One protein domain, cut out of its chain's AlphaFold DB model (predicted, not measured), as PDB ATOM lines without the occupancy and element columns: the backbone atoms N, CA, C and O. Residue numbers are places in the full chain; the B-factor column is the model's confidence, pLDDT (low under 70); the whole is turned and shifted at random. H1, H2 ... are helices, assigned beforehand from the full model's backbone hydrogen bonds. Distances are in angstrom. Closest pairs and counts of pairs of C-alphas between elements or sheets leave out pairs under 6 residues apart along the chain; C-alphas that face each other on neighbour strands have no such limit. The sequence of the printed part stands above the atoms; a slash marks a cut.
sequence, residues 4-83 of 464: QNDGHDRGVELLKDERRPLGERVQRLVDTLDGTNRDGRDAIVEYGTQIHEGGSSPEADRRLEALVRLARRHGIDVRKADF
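What this domain is: This is residues 4 to 83 of the 464 residues of an uncharacterized protein of Halorientalis persicus (UniProt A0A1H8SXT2). What is the shape? Two helical hairpins, H1-H2 and H3-H4, pack crosswise, with H5 on H3's other side. What makes it? Five named helices, H1 to H5 in order, lie among 80 printed residues: all helix. The whole is compact: radius of gyration of the C-alphas 11.5 A, spans 34 by 25 by 21 A.

How they stand to each other: What touches the longest helix? H3, residues 37 to 53, forms a hairpin with H4, residues 58 to 73, at a shallow tilt of 8 degrees; the closest C-alphas, of Ile 51 and Ala 60, are 6.1 A apart. H1, residues 4 to 16, touches H3 at a steep tilt of 46 degrees, closest at C-alphas Val 12 and Ala 43, 5.2 A. Which form a bundle? H2, residues 22 to 32, H3 and H4 do, up and down, each running against the one before. Every O i to N i+4 pair in these is within hydrogen-bond range; in H1, 7 of 9 are.

Where its parts are: Where does H1 begin? C-alpha 4 is at (27.325, 7.856, 19.698). Where is the last helix? H5, residues 80 to 83, ends at (44.234, -3.934, 19.925).

The domain as a whole: Any cut? The printed part has none. Where is confidence low? Residues 4 to 5, 34 to 37 and 55 to 56 are under 70.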
ATOM      1  N   GLN A   4      26.159   8.544  20.262       55.19
ATOM      2  CA  GLN A   4      27.325   7.856  19.698       55.19
ATOM      3  C   GLN A   4      27.928   6.838  20.684       55.19
ATOM      4  O   GLN A   4      28.376   5.781  20.262       55.19
ATOM      5  N   ASN A   5      27.832   7.091  21.995       58.88
ATOM      6  CA  ASN A   5      28.316   6.148  23.013       58.88
ATOM      7  C   ASN A   5      27.375   4.946  23.205       58.88
ATOM      8  O   ASN A   5      27.847   3.836  23.422       58.88
ATOM      9  N   ASP A   6      26.060   5.134  23.036       71.12
ATOM     10  CA  ASP A   6      25.073   4.063  23.243       71.12
ATOM     11  C   ASP A   6      25.258   2.874  22.275       71.12
ATOM     12  O   ASP A   6      24.915   1.739  22.609       71.12
ATOM     13  N   GLY A   7      25.774   3.120  21.063       74.06
ATOM     14  CA  GLY A   7      26.081   2.066  20.091       74.06
ATOM     15  C   GLY A   7      27.329   1.276  20.480       74.06
ATOM     16  O   GLY A   7      27.301   0.048  20.521       74.06
ATOM     17  N   HIS A   8      28.400   1.984  20.826       76.06
ATOM     18  CA  HIS A   8      29.678   1.397  21.216       76.06
ATOM     19  C   HIS A   8      29.560   0.494  22.455       76.06
ATOM     20  O   HIS A   8      29.884  -0.693  22.375       76.06
ATOM     21  N   ASP A   9      28.981   1.005  23.548       79.00
ATOM     22  CA  ASP A   9      28.825   0.257  24.805       79.00
ATOM     23  C   ASP A   9      27.987  -1.015  24.599       79.00
ATOM     24  O   ASP A   9      28.328  -2.108  25.062       79.00
ATOM     25  N   ARG A  10      26.908  -0.900  23.817       80.94
ATOM     26  CA  ARG A  10      26.047  -2.032  23.461       80.94
ATOM     27  C   ARG A  10      26.773  -3.059  22.593       80.94
ATOM     28  O   ARG A  10      26.516  -4.256  22.715       80.94
ATOM     29  N   GLY A  11      27.674  -2.610  21.725       80.12
ATOM     30  CA  GLY A  11      28.509  -3.484  20.915       80.12
ATOM     31  C   GLY A  11      29.494  -4.298  21.752       80.12
ATOM     32  O   GLY A  11      29.611  -5.513  21.575       80.12
ATOM     33  N   VAL A  12      30.134  -3.656  22.727       81.69
ATOM     34  CA  VAL A  12      31.036  -4.322  23.673       81.69
ATOM     35  C   VAL A  12      30.279  -5.339  24.530       81.69
ATOM     36  O   VAL A  12      30.759  -6.455  24.722       81.69
ATOM     37  N   GLU A  13      29.066  -5.020  24.991       83.75
ATOM     38  CA  GLU A  13      28.220  -5.981  25.713       83.75
ATOM     39  C   GLU A  13      27.846  -7.206  24.864       83.75
ATOM     40  O   GLU A  13      27.913  -8.336  25.357       83.75
ATOM     41  N   LEU A  14      27.509  -7.020  23.582       84.31
ATOM     42  CA  LEU A  14      27.234  -8.131  22.660       84.31
ATOM     43  C   LEU A  14      28.456  -9.031  22.471       84.31
ATOM     44  O   LEU A  14      28.329 -10.257  22.392       84.31
ATOM     45  N   LEU A  15      29.647  -8.434  22.433       83.25
ATOM     46  CA  LEU A  15      30.892  -9.179  22.382       83.25
ATOM     47  C   LEU A  15      31.251  -9.808  23.733       83.25
ATOM     48  O   LEU A  15      31.963 -10.792  23.723       83.25
ATOM     49  N   LYS A  16      30.741  -9.372  24.883       85.31
ATOM     50  CA  LYS A  16      31.028 -10.019  26.182       85.31
ATOM     51  C   LYS A  16      30.160 -11.249  26.490       85.31
ATOM     52  O   LYS A  16      30.461 -11.966  27.442       85.31
ATOM     53  N   ASP A  17      29.116 -11.538  25.706       86.62
ATOM     54  CA  ASP A  17      28.225 -12.694  25.924       86.62
ATOM     55  C   ASP A  17      28.899 -14.035  25.563       86.62
ATOM     56  O   ASP A  17      28.631 -14.637  24.524       86.62
ATOM     57  N   GLU A  18      29.777 -14.536  26.434       81.50
ATOM     58  CA  GLU A  18      30.515 -15.797  26.243       81.50
ATOM     59  C   GLU A  18      29.623 -17.040  26.123       81.50
ATOM     60  O   GLU A  18      30.086 -18.095  25.690       81.50
ATOM     61  N   ARG A  19      28.329 -16.937  26.450       87.62
ATOM     62  CA  ARG A  19      27.371 -18.042  26.281       87.62
ATOM     63  C   ARG A  19      27.089 -18.346  24.813       87.62
ATOM     64  O   ARG A  19      26.440 -19.350  24.521       87.62
ATOM     65  N   ARG A  20      27.534 -17.484  23.897       84.81
ATOM     66  CA  ARG A  20      27.302 -17.611  22.462       84.81
ATOM     67  C   ARG A  20      28.600 -17.779  21.674       84.81
ATOM     68  O   ARG A  20      29.628 -17.205  22.047       84.81
ATOM     69  N   PRO A  21      28.557 -18.502  20.541       82.88
ATOM     70  CA  PRO A  21      29.687 -18.582  19.627       82.88
ATOM     71  C   PRO A  21      30.112 -17.187  19.145       82.88
ATOM     72  O   PRO A  21      29.268 -16.340  18.848       82.88
ATOM     73  N   LEU A  22      31.422 -16.964  19.004       75.81
ATOM     74  CA  LEU A  22      32.001 -15.692  18.543       75.81
ATOM     75  C   LEU A  22      31.399 -15.222  17.205       75.81
ATOM     76  O   LEU A  22      31.100 -14.043  17.048       75.81
ATOM     77  N   GLY A  23      31.141 -16.167  16.290       75.06
ATOM     78  CA  GLY A  23      30.435 -15.947  15.021       75.06
ATOM     79  C   GLY A  23      29.103 -15.220  15.183       75.06
ATOM     80  O   GLY A  23      28.840 -14.219  14.524       75.06
ATOM     81  N   GLU A  24      28.275 -15.703  16.108       82.06
ATOM     82  CA  GLU A  24      26.941 -15.158  16.356       82.06
ATOM     83  C   GLU A  24      27.011 -13.790  17.046       82.06
ATOM     84  O   GLU A  24      26.185 -12.922  16.777       82.06
ATOM     85  N   ARG A  25      28.012 -13.580  17.909       84.94
ATOM     86  CA  ARG A  25      28.249 -12.305  18.605       84.94
ATOM     87  C   ARG A  25      28.649 -11.198  17.634       84.94
ATOM     88  O   ARG A  25      28.069 -10.119  17.688       84.94
ATOM     89  N   VAL A  26      29.579 -11.476  16.714       76.25
ATOM     90  CA  VAL A  26      30.004 -10.505  15.689       76.25
ATOM     91  C   VAL A  26      28.896 -10.251  14.672       76.25
ATOM     92  O   VAL A  26      28.661  -9.099  14.327       76.25
ATOM     93  N   GLN A  27      28.153 -11.277  14.246       78.38
ATOM     94  CA  GLN A  27      27.004 -11.057  13.364       78.38
ATOM     95  C   GLN A  27      25.969 -10.145  14.029       78.38
ATOM     96  O   GLN A  27      25.501  -9.194  13.416       78.38
ATOM     97  N   ARG A  28      25.659 -10.366  15.312       81.25
ATOM     98  CA  ARG A  28      24.701  -9.509  16.010       81.25
ATOM     99  C   ARG A  28      25.220  -8.105  16.273       81.25
ATOM    100  O   ARG A  28      24.416  -7.181  16.313       81.25
ATOM    101  N   LEU A  29      26.527  -7.943  16.456       81.50
ATOM    102  CA  LEU A  29      27.171  -6.636  16.500       81.50
ATOM    103  C   LEU A  29      26.942  -5.885  15.181       81.50
ATOM    104  O   LEU A  29      26.482  -4.750  15.210       81.50
ATOM    105  N   VAL A  30      27.192  -6.546  14.048       76.69
ATOM    106  CA  VAL A  30      26.968  -5.999  12.700       76.69
ATOM    107  C   VAL A  30      25.492  -5.663  12.472       76.69
ATOM    108  O   VAL A  30      25.188  -4.595  11.956       76.69
ATOM    109  N   ASP A  31      24.573  -6.529  12.909       78.44
ATOM    110  CA  ASP A  31      23.128  -6.315  12.749       78.44
ATOM    111  C   ASP A  31      22.576  -5.218  13.681       78.44
ATOM    112  O   ASP A  31      21.563  -4.594  13.378       78.44
ATOM    113  N   THR A  32      23.199  -5.011  14.849       75.38
ATOM    114  CA  THR A  32      22.746  -4.035  15.859       75.38
ATOM    115  C   THR A  32      23.325  -2.644  15.608       75.38
ATOM    116  O   THR A  32      22.697  -1.645  15.964       75.38
ATOM    117  N   LEU A  33      24.518  -2.565  15.020       73.94
ATOM    118  CA  LEU A  33      25.188  -1.310  14.711       73.94
ATOM    119  C   LEU A  33      24.839  -0.892  13.286       73.94
ATOM    120  O   LEU A  33      25.475  -1.275  12.310       73.94
ATOM    121  N   ASP A  34      23.771  -0.106  13.201       58.75
ATOM    122  CA  ASP A  34      23.160   0.378  11.968       58.75
ATOM    123  C   ASP A  34      24.113   1.350  11.227       58.75
ATOM    124  O   ASP A  34      24.080   2.569  11.399       58.75
ATOM    125  N   GLY A  35      25.013   0.803  10.407       53.28
ATOM    126  CA  GLY A  35      25.639   1.502   9.277       53.28
ATOM    127  C   GLY A  35      26.903   2.333   9.538       53.28
ATOM    128  O   GLY A  35      27.545   2.753   8.572       53.28
ATOM    129  N   THR A  36      27.343   2.552  10.775       54.31
ATOM    130  CA  THR A  36      28.647   3.183  11.042       54.31
ATOM    131  C   THR A  36      29.703   2.106  11.266       54.31
ATOM    132  O   THR A  36      29.899   1.616  12.373       54.31
ATOM    133  N   ASN A  37      30.462   1.789  10.206       64.56
ATOM    134  CA  ASN A  37      31.654   0.918  10.256       64.56
ATOM    135  C   ASN A  37      32.630   1.326  11.390       64.56
ATOM    136  O   ASN A  37      33.426   0.526  11.865       64.56
ATOM    137  N   ARG A  38      32.531   2.580  11.851       72.19
ATOM    138  CA  ARG A  38      33.282   3.141  12.972       72.19
ATOM    139  C   ARG A  38      32.872   2.582  14.337       72.19
ATOM    140  O   ARG A  38      33.739   2.076  15.028       72.19
ATOM    141  N   ASP A  39      31.589   2.588  14.700       74.81
ATOM    142  CA  ASP A  39      31.169   2.164  16.049       74.81
ATOM    143  C   ASP A  39      31.359   0.647  16.240       74.81
ATOM    144  O   ASP A  39      31.735   0.185  17.317       74.81
ATOM    145  N   GLY A  40      31.167  -0.131  15.165       76.50
ATOM    146  CA  GLY A  40      31.453  -1.569  15.153       76.50
ATOM    147  C   GLY A  40      32.942  -1.884  15.213       76.50
ATOM    148  O   GLY A  40      33.344  -2.780  15.955       76.50
ATOM    149  N   ARG A  41      33.772  -1.119  14.494       80.31
ATOM    150  CA  ARG A  41      35.230  -1.217  14.605       80.31
ATOM    151  C   ARG A  41      35.695  -0.880  16.017       80.31
ATOM    152  O   ARG A  41      36.443  -1.667  16.583       80.31
ATOM    153  N   ASP A  42      35.224   0.221  16.592       79.75
ATOM    154  CA  ASP A  42      35.630   0.678  17.922       79.75
ATOM    155  C   ASP A  42      35.230  -0.348  19.000       79.75
ATOM    156  O   ASP A  42      36.036  -0.675  19.868       79.75
ATOM    157  N   ALA A  43      34.035  -0.947  18.903       80.50
ATOM    158  CA  ALA A  43      33.605  -2.018  19.807       80.50
ATOM    159  C   ALA A  43      34.445  -3.307  19.666       80.50
ATOM    160  O   ALA A  43      34.747  -3.967  20.664       80.50
ATOM    161  N   ILE A  44      34.838  -3.679  18.439       83.06
ATOM    162  CA  ILE A  44      35.723  -4.832  18.191       83.06
ATOM    163  C   ILE A  44      37.119  -4.566  18.748       83.06
ATOM    164  O   ILE A  44      37.688  -5.457  19.381       83.06
ATOM    165  N   VAL A  45      37.655  -3.365  18.520       84.31
ATOM    166  CA  VAL A  45      38.962  -2.940  19.025       84.31
ATOM    167  C   VAL A  45      38.976  -2.990  20.548       84.31
ATOM    168  O   VAL A  45      39.813  -3.690  21.106       84.31
ATOM    169  N   GLU A  46      37.999  -2.386  21.228       83.88
ATOM    170  CA  GLU A  46      37.954  -2.415  22.692       83.88
ATOM    171  C   GLU A  46      37.847  -3.846  23.246       83.88
ATOM    172  O   GLU A  46      38.560  -4.213  24.183       83.88
ATOM    173  N   TYR A  47      36.998  -4.692  22.655       83.06
ATOM    174  CA  TYR A  47      36.873  -6.081  23.098       83.06
ATOM    175  C   TYR A  47      38.163  -6.884  22.876       83.06
ATOM    176  O   TYR A  47      38.570  -7.663  23.740       83.06
ATOM    177  N   GLY A  48      38.834  -6.693  21.738       83.69
ATOM    178  CA  GLY A  48      40.122  -7.329  21.471       83.69
ATOM    179  C   GLY A  48      41.237  -6.818  22.388       83.69
ATOM    180  O   GLY A  48      42.057  -7.616  22.838       83.69
ATOM    181  N   THR A  49      41.220  -5.534  22.758       83.12
ATOM    182  CA  THR A  49      42.119  -4.962  23.768       83.12
ATOM    183  C   THR A  49      41.885  -5.588  25.140       83.12
ATOM    184  O   THR A  49      42.845  -5.987  25.789       83.12
ATOM    185  N   GLN A  50      40.632  -5.796  25.555       81.44
ATOM    186  CA  GLN A  50      40.319  -6.490  26.813       81.44
ATOM    187  C   GLN A  50      40.794  -7.953  26.817       81.44
ATOM    188  O   GLN A  50      41.242  -8.453  27.848       81.44
ATOM    189  N   ILE A  51      40.738  -8.647  25.670       78.25
ATOM    190  CA  ILE A  51      41.338  -9.985  25.521       78.25
ATOM    191  C   ILE A  51      42.861  -9.915  25.701       78.25
ATOM    192  O   ILE A  51      43.438 -10.791  26.344       78.25
ATOM    193  N   HIS A  52      43.506  -8.889  25.142       75.00
ATOM    194  CA  HIS A  52      44.956  -8.713  25.187       75.00
ATOM    195  C   HIS A  52      45.466  -8.311  26.586       75.00
ATOM    196  O   HIS A  52      46.465  -8.854  27.059       75.00
ATOM    197  N   GLU A  53      44.746  -7.436  27.293       75.69
ATOM    198  CA  GLU A  53      45.044  -7.025  28.675       75.69
ATOM    199  C   GLU A  53      44.934  -8.182  29.682       75.69
ATOM    200  O   GLU A  53      45.608  -8.172  30.713       75.69
ATOM    201  N   GLY A  54      44.151  -9.220  29.365       71.06
ATOM    202  CA  GLY A  54      44.097 -10.473  30.126       71.06
ATOM    203  C   GLY A  54      45.394 -11.300  30.094       71.06
ATOM    204  O   GLY A  54      45.480 -12.317  30.785       71.06
ATOM    205  N   GLY A  55      46.398 -10.863  29.325       61.44
ATOM    206  CA  GLY A  55      47.707 -11.489  29.172       61.44
ATOM    207  C   GLY A  55      47.862 -12.212  27.831       61.44
ATOM    208  O   GLY A  55      46.929 -12.844  27.335       61.44
ATOM    209  N   SER A  56      49.072 -12.161  27.263       64.81
ATOM    210  CA  SER A  56      49.458 -12.903  26.051       64.81
ATOM    211  C   SER A  56      49.534 -14.410  26.320       64.81
ATOM    212  O   SER A  56      50.606 -14.996  26.448       64.81
ATOM    213  N   SER A  57      48.374 -15.046  26.455       78.94
ATOM    214  CA  SER A  57      48.233 -16.499  26.389       78.94
ATOM    215  C   SER A  57      48.098 -16.931  24.922       78.94
ATOM    216  O   SER A  57      47.393 -16.257  24.165       78.94
ATOM    217  N   PRO A  58      48.632 -18.101  24.517       72.56
ATOM    218  CA  PRO A  58      48.356 -18.695  23.204       72.56
ATOM    219  C   PRO A  58      46.857 -18.855  22.902       72.56
ATOM    220  O   PRO A  58      46.442 -19.017  21.756       72.56
ATOM    221  N   GLU A  59      46.010 -18.875  23.932       74.06
ATOM    222  CA  GLU A  59      44.558 -18.863  23.772       74.06
ATOM    223  C   GLU A  59      44.006 -17.463  23.455       74.06
ATOM    224  O   GLU A  59      43.108 -17.342  22.621       74.06
ATOM    225  N   ALA A  60      44.562 -16.409  24.060       74.69
ATOM    226  CA  ALA A  60      44.201 -15.021  23.775       74.69
ATOM    227  C   ALA A  60      44.570 -14.643  22.332       74.69
ATOM    228  O   ALA A  60      43.738 -14.083  21.619       74.69
ATOM    229  N   ASP A  61      45.751 -15.056  21.859       78.50
ATOM    230  CA  ASP A  61      46.175 -14.855  20.468       78.50
ATOM    231  C   ASP A  61      45.250 -15.558  19.467       78.50
ATOM    232  O   ASP A  61      44.799 -14.945  18.497       78.50
ATOM    233  N   ARG A  62      44.877 -16.816  19.737       81.44
ATOM    234  CA  ARG A  62      43.923 -17.561  18.897       81.44
ATOM    235  C   ARG A  62      42.541 -16.907  18.867       81.44
ATOM    236  O   ARG A  62      41.907 -16.862  17.811       81.44
ATOM    237  N   ARG A  63      42.066 -16.379  20.001       80.31
ATOM    238  CA  ARG A  63      40.799 -15.632  20.079       80.31
ATOM    239  C   ARG A  63      40.873 -14.320  19.293       80.31
ATOM    240  O   ARG A  63      39.918 -13.998  18.589       80.31
ATOM    241  N   LEU A  64      42.001 -13.614  19.354       84.56
ATOM    242  CA  LEU A  64      42.225 -12.359  18.635       84.56
ATOM    243  C   LEU A  64      42.283 -12.577  17.117       84.56
ATOM    244  O   LEU A  64      41.627 -11.869  16.359       84.56
ATOM    245  N   GLU A  65      42.985 -13.613  16.658       85.94
ATOM    246  CA  GLU A  65      43.002 -13.986  15.241       85.94
ATOM    247  C   GLU A  65      41.632 -14.422  14.722       85.94
ATOM    248  O   GLU A  65      41.270 -14.105  13.587       85.94
ATOM    249  N   ALA A  66      40.869 -15.163  15.530       83.69
ATOM    250  CA  ALA A  66      39.511 -15.559  15.178       83.69
ATOM    251  C   ALA A  66      38.592 -14.333  15.056       83.69
ATOM    252  O   ALA A  66      37.807 -14.255  14.109       83.69
ATOM    253  N   LEU A  67      38.730 -13.358  15.961       84.56
ATOM    254  CA  LEU A  67      38.003 -12.090  15.933       84.56
ATOM    255  C   LEU A  67      38.336 -11.279  14.669       84.56
ATOM    256  O   LEU A  67      37.423 -10.860  13.964       84.56
ATOM    257  N   VAL A  68      39.623 -11.121  14.334       86.69
ATOM    258  CA  VAL A  68      40.086 -10.390  13.137       86.69
ATOM    259  C   VAL A  68      39.599 -11.050  11.850       86.69
ATOM    260  O   VAL A  68      39.058 -10.377  10.969       86.69
ATOM    261  N   ARG A  69      39.751 -12.376  11.730       86.38
ATOM    262  CA  ARG A  69      39.278 -13.130  10.556       86.38
ATOM    263  C   ARG A  69      37.773 -12.983  10.359       86.38
ATOM    264  O   ARG A  69      37.305 -12.853   9.228       86.38
ATOM    265  N   LEU A  70      37.017 -13.005  11.453       81.69
ATOM    266  CA  LEU A  70      35.568 -12.869  11.425       81.69
ATOM    267  C   LEU A  70      35.143 -11.433  11.084       81.69
ATOM    268  O   LEU A  70      34.306 -11.255  10.207       81.69
ATOM    269  N   ALA A  71      35.765 -10.417  11.684       81.94
ATOM    270  CA  ALA A  71      35.510  -9.009  11.374       81.94
ATOM    271  C   ALA A  71      35.722  -8.702   9.880       81.94
ATOM    272  O   ALA A  71      34.836  -8.141   9.230       81.94
ATOM    273  N   ARG A  72      36.831  -9.185   9.299       85.00
ATOM    274  CA  ARG A  72      37.128  -9.035   7.864       85.00
ATOM    275  C   ARG A  72      36.093  -9.712   6.971       85.00
ATOM    276  O   ARG A  72      35.693  -9.139   5.961       85.00
ATOM    277  N   ARG A  73      35.611 -10.900   7.356       84.38
ATOM    278  CA  ARG A  73      34.535 -11.606   6.635       84.38
ATOM    279  C   ARG A  73      33.252 -10.770   6.551       84.38
ATOM    280  O   ARG A  73      32.521 -10.890   5.575       84.38
ATOM    281  N   HIS A  74      33.003  -9.925   7.548       77.44
ATOM    282  CA  HIS A  74      31.850  -9.027   7.606       77.44
ATOM    283  C   HIS A  74      32.154  -7.598   7.118       77.44
ATOM    284  O   HIS A  74      31.346  -6.698   7.331       77.44
ATOM    285  N   GLY A  75      33.285  -7.375   6.433       78.38
ATOM    286  CA  GLY A  75      33.627  -6.083   5.823       78.38
ATOM    287  C   GLY A  75      34.180  -5.032   6.792       78.38
ATOM    288  O   GLY A  75      34.276  -3.860   6.426       78.38
ATOM    289  N   ILE A  76      34.559  -5.434   8.009       81.12
ATOM    290  CA  ILE A  76      35.188  -4.557   8.999       81.12
ATOM    291  C   ILE A  76      36.705  -4.767   8.932       81.12
ATOM    292  O   ILE A  76      37.211  -5.843   9.264       81.12
ATOM    293  N   ASP A  77      37.441  -3.743   8.492       78.81
ATOM    294  CA  ASP A  77      38.908  -3.775   8.472       78.81
ATOM    295  C   ASP A  77      39.457  -3.467   9.872       78.81
ATOM    296  O   ASP A  77      39.492  -2.314  10.308       78.81
ATOM    297  N   VAL A  78      39.844  -4.528  10.583       81.75
ATOM    298  CA  VAL A  78      40.500  -4.468  11.895       81.75
ATOM    299  C   VAL A  78      41.838  -5.186  11.802       81.75
ATOM    300  O   VAL A  78      41.932  -6.291  11.252       81.75
ATOM    301  N   ARG A  79      42.891  -4.562  12.327       82.50
ATOM    302  CA  ARG A  79      44.247  -5.126  12.345       82.50
ATOM    303  C   ARG A  79      44.595  -5.584  13.754       82.50
ATOM    304  O   ARG A  79      44.159  -4.980  14.722       82.50
ATOM    305  N   LYS A  80      45.443  -6.613  13.883       77.94
ATOM    306  CA  LYS A  80      45.945  -7.071  15.197       77.94
ATOM    307  C   LYS A  80      46.647  -5.941  15.976       77.94
ATOM    308  O   LYS A  80      46.593  -5.897  17.197       77.94
ATOM    309  N   ALA A  81      47.263  -5.013  15.247       76.31
ATOM    310  CA  ALA A  81      47.889  -3.811  15.785       76.31
ATOM    311  C   ALA A  81      46.908  -2.861  16.489       76.31
ATOM    312  O   ALA A  81      47.308  -2.152  17.405       76.31
ATOM    313  N   ASP A  82      45.634  -2.871  16.087       80.31
ATOM    314  CA  ASP A  82      44.630  -1.947  16.615       80.31
ATOM    315  C   ASP A  82      44.263  -2.277  18.075       80.31
ATOM    316  O   ASP A  82      43.689  -1.440  18.754       80.31
ATOM    317  N   PHE A  83      44.605  -3.471  18.580       79.31
ATOM    318  CA  PHE A  83      44.234  -3.934  19.925       79.31
ATOM    319  C   PHE A  83      45.215  -3.526  21.032       79.31
ATOM    320  O   PHE A  83      45.051  -3.955  22.176       79.31
TER     321      PHE A  83